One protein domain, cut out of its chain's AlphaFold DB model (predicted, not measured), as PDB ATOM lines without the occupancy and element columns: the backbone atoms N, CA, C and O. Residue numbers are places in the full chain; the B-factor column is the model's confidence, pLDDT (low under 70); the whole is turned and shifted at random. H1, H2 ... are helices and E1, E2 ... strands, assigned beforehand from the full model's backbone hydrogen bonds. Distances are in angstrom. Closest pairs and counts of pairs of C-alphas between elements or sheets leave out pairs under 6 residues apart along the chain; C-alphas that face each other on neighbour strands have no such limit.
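AT A GLANCE: This is residues 2 to 17 and 219 to 301 of the 303 residues of an uncharacterized protein of Candidatus Fukatsuia symbiotica (UniProt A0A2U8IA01). A narrow strip of two parallel strands, E1 and E2, has the long helix H3 over one face, running back against the direction of the strands, and H2 packs on H3 at a steep tilt with its residues 228 to 233. H1 lies side by side with H2, running the opposite way and apart from H3, and loops around residues 239 and 258 make the two far ends. The printed part has 99 residues, in the order H1, H2, E1, H3, E2. The class is mostly helix, though under half of the residues, 49, are in named elements. The whole is compact, with a radius of gyration of the C-alphas of 13.2 A and spans of 39 by 29 by 25 A.

IN THESE COORDINATES: E1 is residues 247 to 250 and E2 residues 294 to 298, where C-alpha 298 is at (37.013, -3.645, 38.290). H3, residues 267 to 283, measures 25.2 A. H2 is residues 226 to 237, 15.9 A. H1 is residues 2 to 12, 15.6 A, from C-alpha 2 at (35.538, 13.670, 26.087).

HOW THE PARTS SIT: E1 and E2 are parallel at 16 degrees, with N 249 and O 296 within hydrogen-bond range at 2.9 A. E1, H3 and E2 form a strand-helix-strand unit, two parallel neighbour strands with a helix between them in the chain, and its crossover is right-handed. The closest C-alphas of H3 and E2, Ala 280 and Leu 295, are 7.4 A apart. H2 touches H3 with residues 228 to 233 alone, closest at the C-alphas of Glu 229 and Thr 279, 5.4 A, at a steep tilt of 54 degrees, the same way. H1 touches H2, closest at the C-alphas of Ser 12 and Leu 228, 5.4 A, at a shallow tilt of 24 degrees, opposite ways. H1 and H3 are apart. Every O i to N i+4 pair is within hydrogen-bond range in H1 and H2, and 12 of 13 in H3.

THE WHOLE: The C-alphas of Lys 239 and His 258, the two farthest apart, are 39.8 A from each other. Residues 18 to 218 are not printed, and C-alphas 17 and 219 are 27.4 A apart across the cut. The link from E1 to H3 is long, 16 residues. Mean pLDDT of the printed part is 74.8, and residues 285 to 301 are among those under 70.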
ATOM      1  N   LYS A   2      35.416  14.953  25.339       66.50
ATOM      2  CA  LYS A   2      35.538  13.670  26.087       66.50
ATOM      3  C   LYS A   2      36.181  13.834  27.476       66.50
ATOM      4  O   LYS A   2      35.651  13.313  28.449       66.50
ATOM      5  N   LYS A   3      37.266  14.616  27.585       72.31
ATOM      6  CA  LYS A   3      37.912  14.940  28.876       72.31
ATOM      7  C   LYS A   3      36.970  15.648  29.858       72.31
ATOM      8  O   LYS A   3      37.034  15.376  31.050       72.31
ATOM      9  N   ASP A   4      36.088  16.508  29.357       82.19
ATOM     10  CA  ASP A   4      35.147  17.276  30.179       82.19
ATOM     11  C   ASP A   4      34.017  16.379  30.699       82.19
ATOM     12  O   ASP A   4      33.664  16.458  31.871       82.19
ATOM     13  N   ILE A   5      33.532  15.442  29.875       82.75
ATOM     14  CA  ILE A   5      32.540  14.434  30.280       82.75
ATOM     15  C   ILE A   5      33.110  13.522  31.374       82.75
ATOM     16  O   ILE A   5      32.470  13.338  32.404       82.75
ATOM     17  N   PHE A   6      34.334  13.004  31.208       84.06
ATOM     18  CA  PHE A   6      34.978  12.197  32.254       84.06
ATOM     19  C   PHE A   6      35.188  12.988  33.547       84.06
ATOM     20  O   PHE A   6      34.942  12.468  34.631       84.06
ATOM     21  N   ARG A   7      35.576  14.262  33.445       87.06
ATOM     22  CA  ARG A   7      35.695  15.142  34.612       87.06
ATOM     23  C   ARG A   7      34.354  15.332  35.321       87.06
ATOM     24  O   ARG A   7      34.318  15.283  36.546       87.06
ATOM     25  N   ASN A   8      33.268  15.499  34.571       88.56
ATOM     26  CA  ASN A   8      31.918  15.624  35.121       88.56
ATOM     27  C   ASN A   8      31.459  14.333  35.808       88.56
ATOM     28  O   ASN A   8      30.921  14.408  36.911       88.56
ATOM     29  N   ILE A   9      31.737  13.165  35.213       88.06
ATOM     30  CA  ILE A   9      31.495  11.862  35.850       88.06
ATOM     31  C   ILE A   9      32.255  11.805  37.179       88.06
ATOM     32  O   ILE A   9      31.623  11.670  38.222       88.06
ATOM     33  N   CYS A  10      33.576  12.012  37.180       86.62
ATOM     34  CA  CYS A  10      34.385  11.947  38.402       86.62
ATOM     35  C   CYS A  10      33.960  12.964  39.473       86.62
ATOM     36  O   CYS A  10      34.048  12.674  40.661       86.62
ATOM     37  N   ASN A  11      33.505  14.156  39.081       88.94
ATOM     38  CA  ASN A  11      33.027  15.180  40.015       88.94
ATOM     39  C   ASN A  11      31.637  14.877  40.592       88.94
ATOM     40  O   ASN A  11      31.283  15.443  41.620       88.94
ATOM     41  N   SER A  12      30.856  14.012  39.944       88.50
ATOM     42  CA  SER A  12      29.541  13.592  40.441       88.50
ATOM     43  C   SER A  12      29.603  12.433  41.443       88.50
ATOM     44  O   SER A  12      28.600  12.141  42.094       88.50
ATOM     45  N   LEU A  13      30.753  11.762  41.560       87.69
ATOM     46  CA  LEU A  13      30.955  10.646  42.482       87.69
ATOM     47  C   LEU A  13      31.291  11.143  43.885       87.69
ATOM     48  O   LEU A  13      31.921  12.189  44.052       87.69
ATOM     49  N   LYS A  14      30.907  10.361  44.900       83.75
ATOM     50  CA  LYS A  14      31.388  10.608  46.259       83.75
ATOM     51  C   LYS A  14      32.870  10.269  46.325       83.75
ATOM     52  O   LYS A  14      33.293   9.247  45.785       83.75
ATOM     53  N   LYS A  15      33.624  11.112  47.018       77.25
ATOM     54  CA  LYS A  15      35.060  10.960  47.225       77.25
ATOM     55  C   LYS A  15      35.381  10.976  48.710       77.25
ATOM     56  O   LYS A  15      34.612  11.499  49.520       77.25
ATOM     57  N   ASP A  16      36.528  10.409  49.040       69.81
ATOM     58  CA  ASP A  16      37.107  10.460  50.375       69.81
ATOM     59  C   ASP A  16      38.000  11.707  50.519       69.81
ATOM     60  O   ASP A  16      39.211  11.620  50.711       69.81
ATOM     61  N   ASP A  17      37.392  12.887  50.341       63.66
ATOM     62  CA  ASP A  17      38.102  14.176  50.289       63.66
ATOM     63  C   ASP A  17      38.366  14.778  51.686       63.66
ATOM     64  O   ASP A  17      39.039  15.803  51.801       63.66
ATOM     65  N   ALA A 219      18.367  -5.221  46.799       50.41
ATOM     66  CA  ALA A 219      17.843  -3.894  46.506       50.41
ATOM     67  C   ALA A 219      18.583  -2.801  47.291       50.41
ATOM     68  O   ALA A 219      18.224  -2.485  48.420       50.41
ATOM     69  N   GLY A 220      19.600  -2.202  46.670       53.78
ATOM     70  CA  GLY A 220      20.225  -0.985  47.180       53.78
ATOM     71  C   GLY A 220      19.209   0.154  47.335       53.78
ATOM     72  O   GLY A 220      18.328   0.340  46.489       53.78
ATOM     73  N   LYS A 221      19.348   0.938  48.412       55.09
ATOM     74  CA  LYS A 221      18.645   2.219  48.587       55.09
ATOM     75  C   LYS A 221      18.740   3.067  47.309       55.09
ATOM     76  O   LYS A 221      19.775   3.085  46.641       55.09
ATOM     77  N   LYS A 222      17.663   3.799  46.995       58.50
ATOM     78  CA  LYS A 222      17.603   4.763  45.884       58.50
ATOM     79  C   LYS A 222      18.604   5.903  46.114       58.50
ATOM     80  O   LYS A 222      18.245   6.937  46.663       58.50
ATOM     81  N   ASN A 223      19.849   5.724  45.687       65.69
ATOM     82  CA  ASN A 223      20.808   6.816  45.555       65.69
ATOM     83  C   ASN A 223      20.672   7.392  44.147       65.69
ATOM     84  O   ASN A 223      21.420   7.038  43.238       65.69
ATOM     85  N   GLU A 224      19.657   8.230  43.952       75.25
ATOM     86  CA  GLU A 224      19.538   8.990  42.711       75.25
ATOM     87  C   GLU A 224      20.675  10.011  42.638       75.25
ATOM     88  O   GLU A 224      20.925  10.745  43.595       75.25
ATOM     89  N   ASN A 225      21.369  10.056  41.503       87.06
ATOM     90  CA  ASN A 225      22.456  10.999  41.270       87.06
ATOM     91  C   ASN A 225      22.228  11.698  39.922       87.06
ATOM     92  O   ASN A 225      22.769  11.263  38.905       87.06
ATOM     93  N   PRO A 226      21.430  12.783  39.889       88.19
ATOM     94  CA  PRO A 226      21.068  13.465  38.645       88.19
ATOM     95  C   PRO A 226      22.276  13.986  37.853       88.19
ATOM     96  O   PRO A 226      22.238  14.058  36.625       88.19
ATOM     97  N   HIS A 227      23.364  14.343  38.542       90.31
ATOM     98  CA  HIS A 227      24.598  14.796  37.900       90.31
ATOM     99  C   HIS A 227      25.311  13.652  37.174       90.31
ATOM    100  O   HIS A 227      25.722  13.827  36.025       90.31
ATOM    101  N   LEU A 228      25.401  12.481  37.811       89.88
ATOM    102  CA  LEU A 228      25.934  11.271  37.189       89.88
ATOM    103  C   LEU A 228      25.039  10.816  36.030       89.88
ATOM    104  O   LEU A 228      25.544  10.528  34.947       89.88
ATOM    105  N   GLU A 229      23.716  10.829  36.219       88.94
ATOM    106  CA  GLU A 229      22.726  10.511  35.181       88.94
ATOM    107  C   GLU A 229      22.914  11.383  33.937       88.94
ATOM    108  O   GLU A 229      23.017  10.864  32.821       88.94
ATOM    109  N   LYS A 230      23.051  12.700  34.125       89.56
ATOM    110  CA  LYS A 230      23.320  13.644  33.037       89.56
ATOM    111  C   LYS A 230      24.647  13.342  32.337       89.56
ATOM    112  O   LYS A 230      24.669  13.226  31.114       89.56
ATOM    113  N   ALA A 231      25.739  13.194  33.088       90.44
ATOM    114  CA  ALA A 231      27.072  13.012  32.517       90.44
ATOM    115  C   ALA A 231      27.212  11.681  31.752       90.44
ATOM    116  O   ALA A 231      27.800  11.638  30.669       90.44
ATOM    117  N   ILE A 232      26.632  10.596  32.274       87.75
ATOM    118  CA  ILE A 232      26.614   9.296  31.591       87.75
ATOM    119  C   ILE A 232      25.689   9.341  30.365       87.75
ATOM    120  O   ILE A 232      26.045   8.815  29.308       87.75
ATOM    121  N   GLY A 233      24.535  10.009  30.466       86.00
ATOM    122  CA  GLY A 233      23.646  10.237  29.327       86.00
ATOM    123  C   GLY A 233      24.339  10.991  28.189       86.00
ATOM    124  O   GLY A 233      24.255  10.573  27.035       86.00
ATOM    125  N   GLU A 234      25.084  12.052  28.509       87.56
ATOM    126  CA  GLU A 234      25.906  12.802  27.549       87.56
ATOM    127  C   GLU A 234      26.965  11.914  26.880       87.56
ATOM    128  O   GLU A 234      27.180  12.024  25.674       87.56
ATOM    129  N   TYR A 235      27.593  10.997  27.624       86.62
ATOM    130  CA  TYR A 235      28.601  10.082  27.081       86.62
ATOM    131  C   TYR A 235      28.033   9.102  26.040       86.62
ATOM    132  O   TYR A 235      28.587   8.975  24.941       86.62
ATOM    133  N   PHE A 236      26.939   8.406  26.375       83.19
ATOM    134  CA  PHE A 236      26.369   7.346  25.528       83.19
ATOM    135  C   PHE A 236      25.479   7.869  24.393       83.19
ATOM    136  O   PHE A 236      25.318   7.174  23.388       83.19
ATOM    137  N   ASN A 237      24.916   9.075  24.526       80.69
ATOM    138  CA  ASN A 237      24.044   9.684  23.512       80.69
ATOM    139  C   ASN A 237      24.742  10.775  22.681       80.69
ATOM    140  O   ASN A 237      24.099  11.429  21.857       80.69
ATOM    141  N   SER A 238      26.048  10.986  22.872       78.75
ATOM    142  CA  SER A 238      26.815  11.947  22.079       78.75
ATOM    143  C   SER A 238      26.805  11.578  20.592       78.75
ATOM    144  O   SER A 238      27.212  10.483  20.206       78.75
ATOM    145  N   LYS A 239      26.415  12.535  19.737       70.31
ATOM    146  CA  LYS A 239      26.450  12.391  18.269       70.31
ATOM    147  C   LYS A 239      27.868  12.191  17.716       70.31
ATOM    148  O   LYS A 239      28.022  11.639  16.634       70.31
ATOM    149  N   GLU A 240      28.891  12.603  18.462       72.94
ATOM    150  CA  GLU A 240      30.302  12.384  18.113       72.94
ATOM    151  C   GLU A 240      30.793  10.971  18.477       72.94
ATOM    152  O   GLU A 240      31.907  10.587  18.126       72.94
ATOM    153  N   ASN A 241      29.981  10.184  19.190       66.44
ATOM    154  CA  ASN A 241      30.348   8.875  19.719       66.44
ATOM    155  C   ASN A 241      29.403   7.797  19.163       66.44
ATOM    156  O   ASN A 241      28.630   7.184  19.892       66.44
ATOM    157  N   LEU A 242      29.474   7.569  17.846       66.31
ATOM    158  CA  LEU A 242      28.615   6.618  17.117       66.31
ATOM    159  C   LEU A 242      28.710   5.174  17.654       66.31
ATOM    160  O   LEU A 242      27.759   4.406  17.522       66.31
ATOM    161  N   LYS A 243      29.844   4.819  18.276       73.06
ATOM    162  CA  LYS A 243      30.069   3.577  19.030       73.06
ATOM    163  C   LYS A 243      30.815   3.906  20.333       73.06
ATOM    164  O   LYS A 243      32.045   3.978  20.315       73.06
ATOM    165  N   PRO A 244      30.102   4.202  21.432       72.56
ATOM    166  CA  PRO A 244      30.739   4.533  22.701       72.56
ATOM    167  C   PRO A 244      31.490   3.319  23.259       72.56
ATOM    168  O   PRO A 244      31.004   2.195  23.177       72.56
ATOM    169  N   LEU A 245      32.677   3.551  23.827       80.00
ATOM    170  CA  LEU A 245      33.431   2.503  24.516       80.00
ATOM    171  C   LEU A 245      32.755   2.155  25.853       80.00
ATOM    172  O   LEU A 245      32.049   2.996  26.417       80.00
ATOM    173  N   PRO A 246      32.994   0.952  26.402       78.81
ATOM    174  CA  PRO A 246      32.601   0.644  27.769       78.81
ATOM    175  C   PRO A 246      33.217   1.634  28.766       78.81
ATOM    176  O   PRO A 246      34.383   2.020  28.641       78.81
ATOM    177  N   LEU A 247      32.431   2.034  29.764       81.62
ATOM    178  CA  LEU A 247      32.914   2.815  30.898       81.62
ATOM    179  C   LEU A 247      33.322   1.853  32.014       81.62
ATOM    180  O   LEU A 247      32.513   1.044  32.462       81.62
ATOM    181  N   VAL A 248      34.569   1.960  32.467       82.00
ATOM    182  CA  VAL A 248      35.106   1.137  33.555       82.00
ATOM    183  C   VAL A 248      35.331   2.012  34.782       82.00
ATOM    184  O   VAL A 248      36.022   3.028  34.693       82.00
ATOM    185  N   TYR A 249      34.742   1.625  35.912       82.56
ATOM    186  CA  TYR A 249      34.986   2.236  37.216       82.56
ATOM    187  C   TYR A 249      35.887   1.317  38.042       82.56
ATOM    188  O   TYR A 249      35.555   0.148  38.262       82.56
ATOM    189  N   PHE A 250      37.033   1.846  38.463       83.25
ATOM    190  CA  PHE A 250      37.946   1.149  39.359       83.25
ATOM    191  C   PHE A 250      37.465   1.327  40.792       83.25
ATOM    192  O   PHE A 250      37.135   2.442  41.196       83.25
ATOM    193  N   LEU A 251      37.387   0.213  41.510       85.12
ATOM    194  CA  LEU A 251      37.021   0.194  42.914       85.12
ATOM    195  C   LEU A 251      38.242   0.531  43.778       85.12
ATOM    196  O   LEU A 251      39.369   0.179  43.429       85.12
ATOM    197  N   ASP A 252      37.997   1.219  44.887       85.62
ATOM    198  CA  ASP A 252      39.015   1.658  45.839       85.62
ATOM    199  C   ASP A 252      39.451   0.533  46.788       85.62
ATOM    200  O   ASP A 252      40.550   0.599  47.336       85.62
ATOM    201  N   HIS A 253      38.601  -0.477  46.987       85.25
ATOM    202  CA  HIS A 253      38.913  -1.680  47.752       85.25
ATOM    203  C   HIS A 253      39.355  -2.840  46.858       85.25
ATOM    204  O   HIS A 253      38.980  -2.944  45.683       85.25
ATOM    205  N   SER A 254      40.092  -3.775  47.459       82.88
ATOM    206  CA  SER A 254      40.360  -5.074  46.834       82.88
ATOM    207  C   SER A 254      39.245  -6.062  47.175       82.88
ATOM    208  O   SER A 254      38.733  -6.103  48.301       82.88
ATOM    209  N   TYR A 255      38.873  -6.873  46.189       78.56
ATOM    210  CA  TYR A 255      37.808  -7.864  46.307       78.56
ATOM    211  C   TYR A 255      38.286  -9.194  45.748       78.56
ATOM    212  O   TYR A 255      38.919  -9.242  44.697       78.56
ATOM    213  N   THR A 256      37.944 -10.277  46.434       74.19
ATOM    214  CA  THR A 256      38.028 -11.621  45.865       74.19
ATOM    215  C   THR A 256      36.762 -11.915  45.061       74.19
ATOM    216  O   THR A 256      35.767 -11.189  45.148       74.19
ATOM    217  N   GLU A 257      36.746 -13.021  44.316       70.44
ATOM    218  CA  GLU A 257      35.517 -13.491  43.656       70.44
ATOM    219  C   GLU A 257      34.359 -13.696  44.652       70.44
ATOM    220  O   GLU A 257      33.198 -13.512  44.293       70.44
ATOM    221  N   HIS A 258      34.665 -14.008  45.915       68.06
ATOM    222  CA  HIS A 258      33.677 -14.218  46.974       68.06
ATOM    223  C   HIS A 258      33.186 -12.923  47.638       68.06
ATOM    224  O   HIS A 258      32.152 -12.947  48.311       68.06
ATOM    225  N   SER A 259      33.901 -11.804  47.479       69.88
ATOM    226  CA  SER A 259      33.518 -10.505  48.049       69.88
ATOM    227  C   SER A 259      33.112  -9.457  47.014       69.88
ATOM    228  O   SER A 259      32.628  -8.386  47.386       69.88
ATOM    229  N   LEU A 260      33.210  -9.758  45.714       75.38
ATOM    230  CA  LEU A 260      32.755  -8.874  44.641       75.38
ATOM    231  C   LEU A 260      31.258  -9.069  44.342       75.38
ATOM    232  O   LEU A 260      30.864  -9.747  43.393       75.38
ATOM    233  N   GLY A 261      30.402  -8.426  45.138       75.44
ATOM    234  CA  GLY A 261      28.949  -8.431  44.938       75.44
ATOM    235  C   GLY A 261      28.297  -7.099  45.299       75.44
ATOM    236  O   GLY A 261      28.702  -6.434  46.248       75.44
ATOM    237  N   TRP A 262      27.244  -6.705  44.573       74.62
ATOM    238  CA  TRP A 262      26.568  -5.402  44.725       74.62
ATOM    239  C   TRP A 262      26.138  -5.060  46.157       74.62
ATOM    240  O   TRP A 262      26.134  -3.897  46.556       74.62
ATOM    241  N   ASN A 263      25.758  -6.076  46.924       71.88
ATOM    242  CA  ASN A 263      25.286  -5.978  48.302       71.88
ATOM    243  C   ASN A 263      26.409  -6.012  49.353       71.88
ATOM    244  O   ASN A 263      26.125  -5.781  50.526       71.88
ATOM    245  N   ILE A 264      27.646  -6.305  48.948       76.50
ATOM    246  CA  ILE A 264      28.804  -6.499  49.837       76.50
ATOM    247  C   ILE A 264      30.009  -5.624  49.462       76.50
ATOM    248  O   ILE A 264      31.059  -5.736  50.090       76.50
ATOM    249  N   LEU A 265      29.851  -4.711  48.496       82.38
ATOM    250  CA  LEU A 265      30.842  -3.669  48.230       82.38
ATOM    251  C   LEU A 265      31.120  -2.840  49.498       82.38
ATOM    252  O   LEU A 265      30.211  -2.537  50.282       82.38
ATOM    253  N   LYS A 266      32.386  -2.465  49.666       85.69
ATOM    254  CA  LYS A 266      32.953  -1.808  50.845       85.69
ATOM    255  C   LYS A 266      32.913  -0.283  50.666       85.69
ATOM    256  O   LYS A 266      33.141   0.237  49.577       85.69
ATOM    257  N   GLY A 267      32.557   0.448  51.719       85.44
ATOM    258  CA  GLY A 267      32.638   1.911  51.783       85.44
ATOM    259  C   GLY A 267      32.038   2.661  50.581       85.44
ATOM    260  O   GLY A 267      30.874   2.471  50.203       85.44
ATOM    261  N   LEU A 268      32.844   3.551  49.989       86.19
ATOM    262  CA  LEU A 268      32.442   4.395  48.860       86.19
ATOM    263  C   LEU A 268      32.207   3.613  47.567       86.19
ATOM    264  O   LEU A 268      31.362   4.042  46.774       86.19
ATOM    265  N   ASP A 269      32.852   2.460  47.381       85.94
ATOM    266  CA  ASP A 269      32.625   1.608  46.209       85.94
ATOM    267  C   ASP A 269      31.161   1.240  46.090       85.94
ATOM    268  O   ASP A 269      30.563   1.398  45.031       85.94
ATOM    269  N   ARG A 270      30.532   0.846  47.199       84.56
ATOM    270  CA  ARG A 270      29.102   0.538  47.223       84.56
ATOM    271  C   ARG A 270      28.254   1.734  46.812       84.56
ATOM    272  O   ARG A 270      27.286   1.585  46.068       84.56
ATOM    273  N   VAL A 271      28.576   2.922  47.325       84.31
ATOM    274  CA  VAL A 271      27.784   4.134  47.074       84.31
ATOM    275  C   VAL A 271      27.884   4.549  45.608       84.31
ATOM    276  O   VAL A 271      26.858   4.795  44.964       84.31
ATOM    277  N   ASN A 272      29.103   4.583  45.075       87.00
ATOM    278  CA  ASN A 272      29.366   4.961  43.695       87.00
ATOM    279  C   ASN A 272      28.841   3.890  42.731       87.00
ATOM    280  O   ASN A 272      28.095   4.221  41.809       87.00
ATOM    281  N   ALA A 273      29.111   2.608  42.985       83.81
ATOM    282  CA  ALA A 273      28.627   1.508  42.156       83.81
ATOM    283  C   ALA A 273      27.094   1.426  42.135       83.81
ATOM    284  O   ALA A 273      26.509   1.299  41.059       83.81
ATOM    285  N   SER A 274      26.418   1.594  43.278       82.31
ATOM    286  CA  SER A 274      24.950   1.663  43.320       82.31
ATOM    287  C   SER A 274      24.408   2.836  42.485       82.31
ATOM    288  O   SER A 274      23.466   2.664  41.709       82.31
ATOM    289  N   SER A 275      25.054   4.008  42.556       86.19
ATOM    290  CA  SER A 275      24.681   5.182  41.748       86.19
ATOM    291  C   SER A 275      24.821   4.910  40.247       86.19
ATOM    292  O   SER A 275      23.918   5.222  39.466       86.19
ATOM    293  N   PHE A 276      25.922   4.277  39.833       85.19
ATOM    294  CA  PHE A 276      26.119   3.839  38.452       85.19
ATOM    295  C   PHE A 276      25.079   2.796  38.023       85.19
ATOM    296  O   PHE A 276      24.532   2.913  36.931       85.19
ATOM    297  N   TYR A 277      24.768   1.804  38.863       81.50
ATOM    298  CA  TYR A 277      23.785   0.757  38.563       81.50
ATOM    299  C   TYR A 277      22.380   1.326  38.327       81.50
ATOM    300  O   TYR A 277      21.724   0.995  37.334       81.50
ATOM    301  N   ILE A 278      21.928   2.217  39.215       81.88
ATOM    302  CA  ILE A 278      20.638   2.908  39.090       81.88
ATOM    303  C   ILE A 278      20.627   3.775  37.828       81.88
ATOM    304  O   ILE A 278      19.666   3.722  37.058       81.88
ATOM    305  N   THR A 279      21.708   4.523  37.588       85.44
ATOM    306  CA  THR A 279      21.851   5.362  36.394       85.44
ATOM    307  C   THR A 279      21.748   4.527  35.121       85.44
ATOM    308  O   THR A 279      20.942   4.848  34.253       85.44
ATOM    309  N   ALA A 280      22.493   3.419  35.040       81.00
ATOM    310  CA  ALA A 280      22.496   2.497  33.907       81.00
ATOM    311  C   ALA A 280      21.081   1.999  33.577       81.00
ATOM    312  O   ALA A 280      20.640   2.093  32.431       81.00
ATOM    313  N   LYS A 281      20.329   1.566  34.602       81.06
ATOM    314  CA  LYS A 281      18.929   1.141  34.453       81.06
ATOM    315  C   LYS A 281      18.026   2.242  33.906       81.06
ATOM    316  O   LYS A 281      17.201   1.956  33.043       81.06
ATOM    317  N   LYS A 282      18.162   3.480  34.392       82.88
ATOM    318  CA  LYS A 282      17.329   4.612  33.953       82.88
ATOM    319  C   LYS A 282      17.572   4.989  32.492       82.88
ATOM    320  O   LYS A 282      16.623   5.304  31.783       82.88
ATOM    321  N   ILE A 283      18.827   4.953  32.045       79.69
ATOM    322  CA  ILE A 283      19.213   5.390  30.692       79.69
ATOM    323  C   ILE A 283      19.245   4.250  29.659       79.69
ATOM    324  O   ILE A 283      19.556   4.501  28.497       79.69
ATOM    325  N   GLY A 284      18.961   3.008  30.068       73.50
ATOM    326  CA  GLY A 284      18.959   1.838  29.181       73.50
ATOM    327  C   GLY A 284      20.353   1.337  28.783       73.50
ATOM    328  O   GLY A 284      20.522   0.809  27.687       73.50
ATOM    329  N   VAL A 285      21.357   1.514  29.646       69.00
ATOM    330  CA  VAL A 285      22.723   0.977  29.483       69.00
ATOM    331  C   VAL A 285      22.865  -0.266  30.368       69.00
ATOM    332  O   VAL A 285      22.378  -0.285  31.499       69.00
ATOM    333  N   HIS A 286      23.523  -1.320  29.881       63.75
ATOM    334  CA  HIS A 286      23.669  -2.556  30.654       63.75
ATOM    335  C   HIS A 286      24.846  -2.456  31.642       63.75
ATOM    336  O   HIS A 286      25.934  -1.995  31.307       63.75
ATOM    337  N   SER A 287      24.665  -2.916  32.881       56.00
ATOM    338  CA  SER A 287      25.777  -3.168  33.809       56.00
ATOM    339  C   SER A 287      26.227  -4.619  33.621       56.00
ATOM    340  O   SER A 287      25.639  -5.534  34.187       56.00
ATOM    341  N   SER A 288      27.189  -4.866  32.728       53.00
ATOM    342  CA  SER A 288      27.715  -6.218  32.469       53.00
ATOM    343  C   SER A 288      29.102  -6.189  31.811       53.00
ATOM    344  O   SER A 288      29.580  -5.139  31.382       53.00
ATOM    345  N   SER A 289      29.765  -7.343  31.731       37.59
ATOM    346  CA  SER A 289      31.161  -7.509  31.308       37.59
ATOM    347  C   SER A 289      31.434  -7.583  29.781       37.59
ATOM    348  O   SER A 289      32.594  -7.766  29.427       37.59
ATOM    349  N   CYS A 290      30.463  -7.411  28.853       30.66
ATOM    350  CA  CYS A 290      30.709  -7.205  27.386       30.66
ATOM    351  C   CYS A 290      29.421  -6.972  26.528       30.66
ATOM    352  O   CYS A 290      28.367  -7.413  26.988       30.66
ATOM    353  N   PRO A 291      29.434  -6.417  25.275       42.78
ATOM    354  CA  PRO A 291      30.377  -5.454  24.678       42.78
ATOM    355  C   PRO A 291      29.800  -4.115  24.130       42.78
ATOM    356  O   PRO A 291      30.602  -3.207  23.943       42.78
ATOM    357  N   ASP A 292      28.501  -3.899  23.871       45.00
ATOM    358  CA  ASP A 292      28.138  -2.761  22.983       45.00
ATOM    359  C   ASP A 292      27.785  -1.421  23.671       45.00
ATOM    360  O   ASP A 292      27.991  -0.368  23.064       45.00
ATOM    361  N   ARG A 293      27.320  -1.414  24.935       51.38
ATOM    362  CA  ARG A 293      27.180  -0.216  25.806       51.38
ATOM    363  C   ARG A 293      27.122  -0.630  27.274       51.38
ATOM    364  O   ARG A 293      26.028  -0.854  27.795       51.38
ATOM    365  N   ASN A 294      28.275  -0.713  27.937       56.31
ATOM    366  CA  ASN A 294      28.331  -1.253  29.294       56.31
ATOM    367  C   ASN A 294      29.075  -0.376  30.303       56.31
ATOM    368  O   ASN A 294      30.040   0.313  29.966       56.31
ATOM    369  N   LEU A 295      28.620  -0.462  31.555       57.00
ATOM    370  CA  LEU A 295      29.367  -0.073  32.749       57.00
ATOM    371  C   LEU A 295      29.966  -1.327  33.385       57.00
ATOM    372  O   LEU A 295      29.238  -2.275  33.689       57.00
ATOM    373  N   SER A 296      31.278  -1.321  33.585       64.12
ATOM    374  CA  SER A 296      32.010  -2.416  34.221       64.12
ATOM    375  C   SER A 296      32.718  -1.919  35.477       64.12
ATOM    376  O   SER A 296      33.221  -0.798  35.517       64.12
ATOM    377  N   PHE A 297      32.753  -2.768  36.499       57.88
ATOM    378  CA  PHE A 297      33.419  -2.503  37.770       57.88
ATOM    379  C   PHE A 297      34.609  -3.434  37.869       57.88
ATOM    380  O   PHE A 297      34.460  -4.636  37.649       57.88
ATOM    381  N   VAL A 298      35.778  -2.875  38.155       57.75
ATOM    382  CA  VAL A 298      37.013  -3.645  38.290       57.75
ATOM    383  C   VAL A 298      37.582  -3.362  39.672       57.75
ATOM    384  O   VAL A 298      37.987  -2.235  39.952       57.75
ATOM    385  N   GLY A 299      37.573  -4.382  40.533       51.91
ATOM    386  CA  GLY A 299      38.415  -4.414  41.728       51.91
ATOM    387  C   GLY A 299      39.846  -4.778  41.338       51.91
ATOM    388  O   GLY A 299      40.056  -5.491  40.353       51.91
ATOM    389  N   ASP A 300      40.836  -4.259  42.061       46.72
ATOM    390  CA  ASP A 300      42.224  -4.671  41.851       46.72
ATOM    391  C   ASP A 300      42.387  -6.124  42.339       46.72
ATOM    392  O   ASP A 300      42.243  -6.409  43.524       46.72
ATOM    393  N   ASN A 301      42.649  -7.053  41.414       39.56
ATOM    394  CA  ASN A 301      42.861  -8.481  41.698       39.56
ATOM    395  C   ASN A 301      44.331  -8.801  42.024       39.56
ATOM    396  O   ASN A 301      44.757  -9.951  41.907       39.56
TER     397      ASN A 301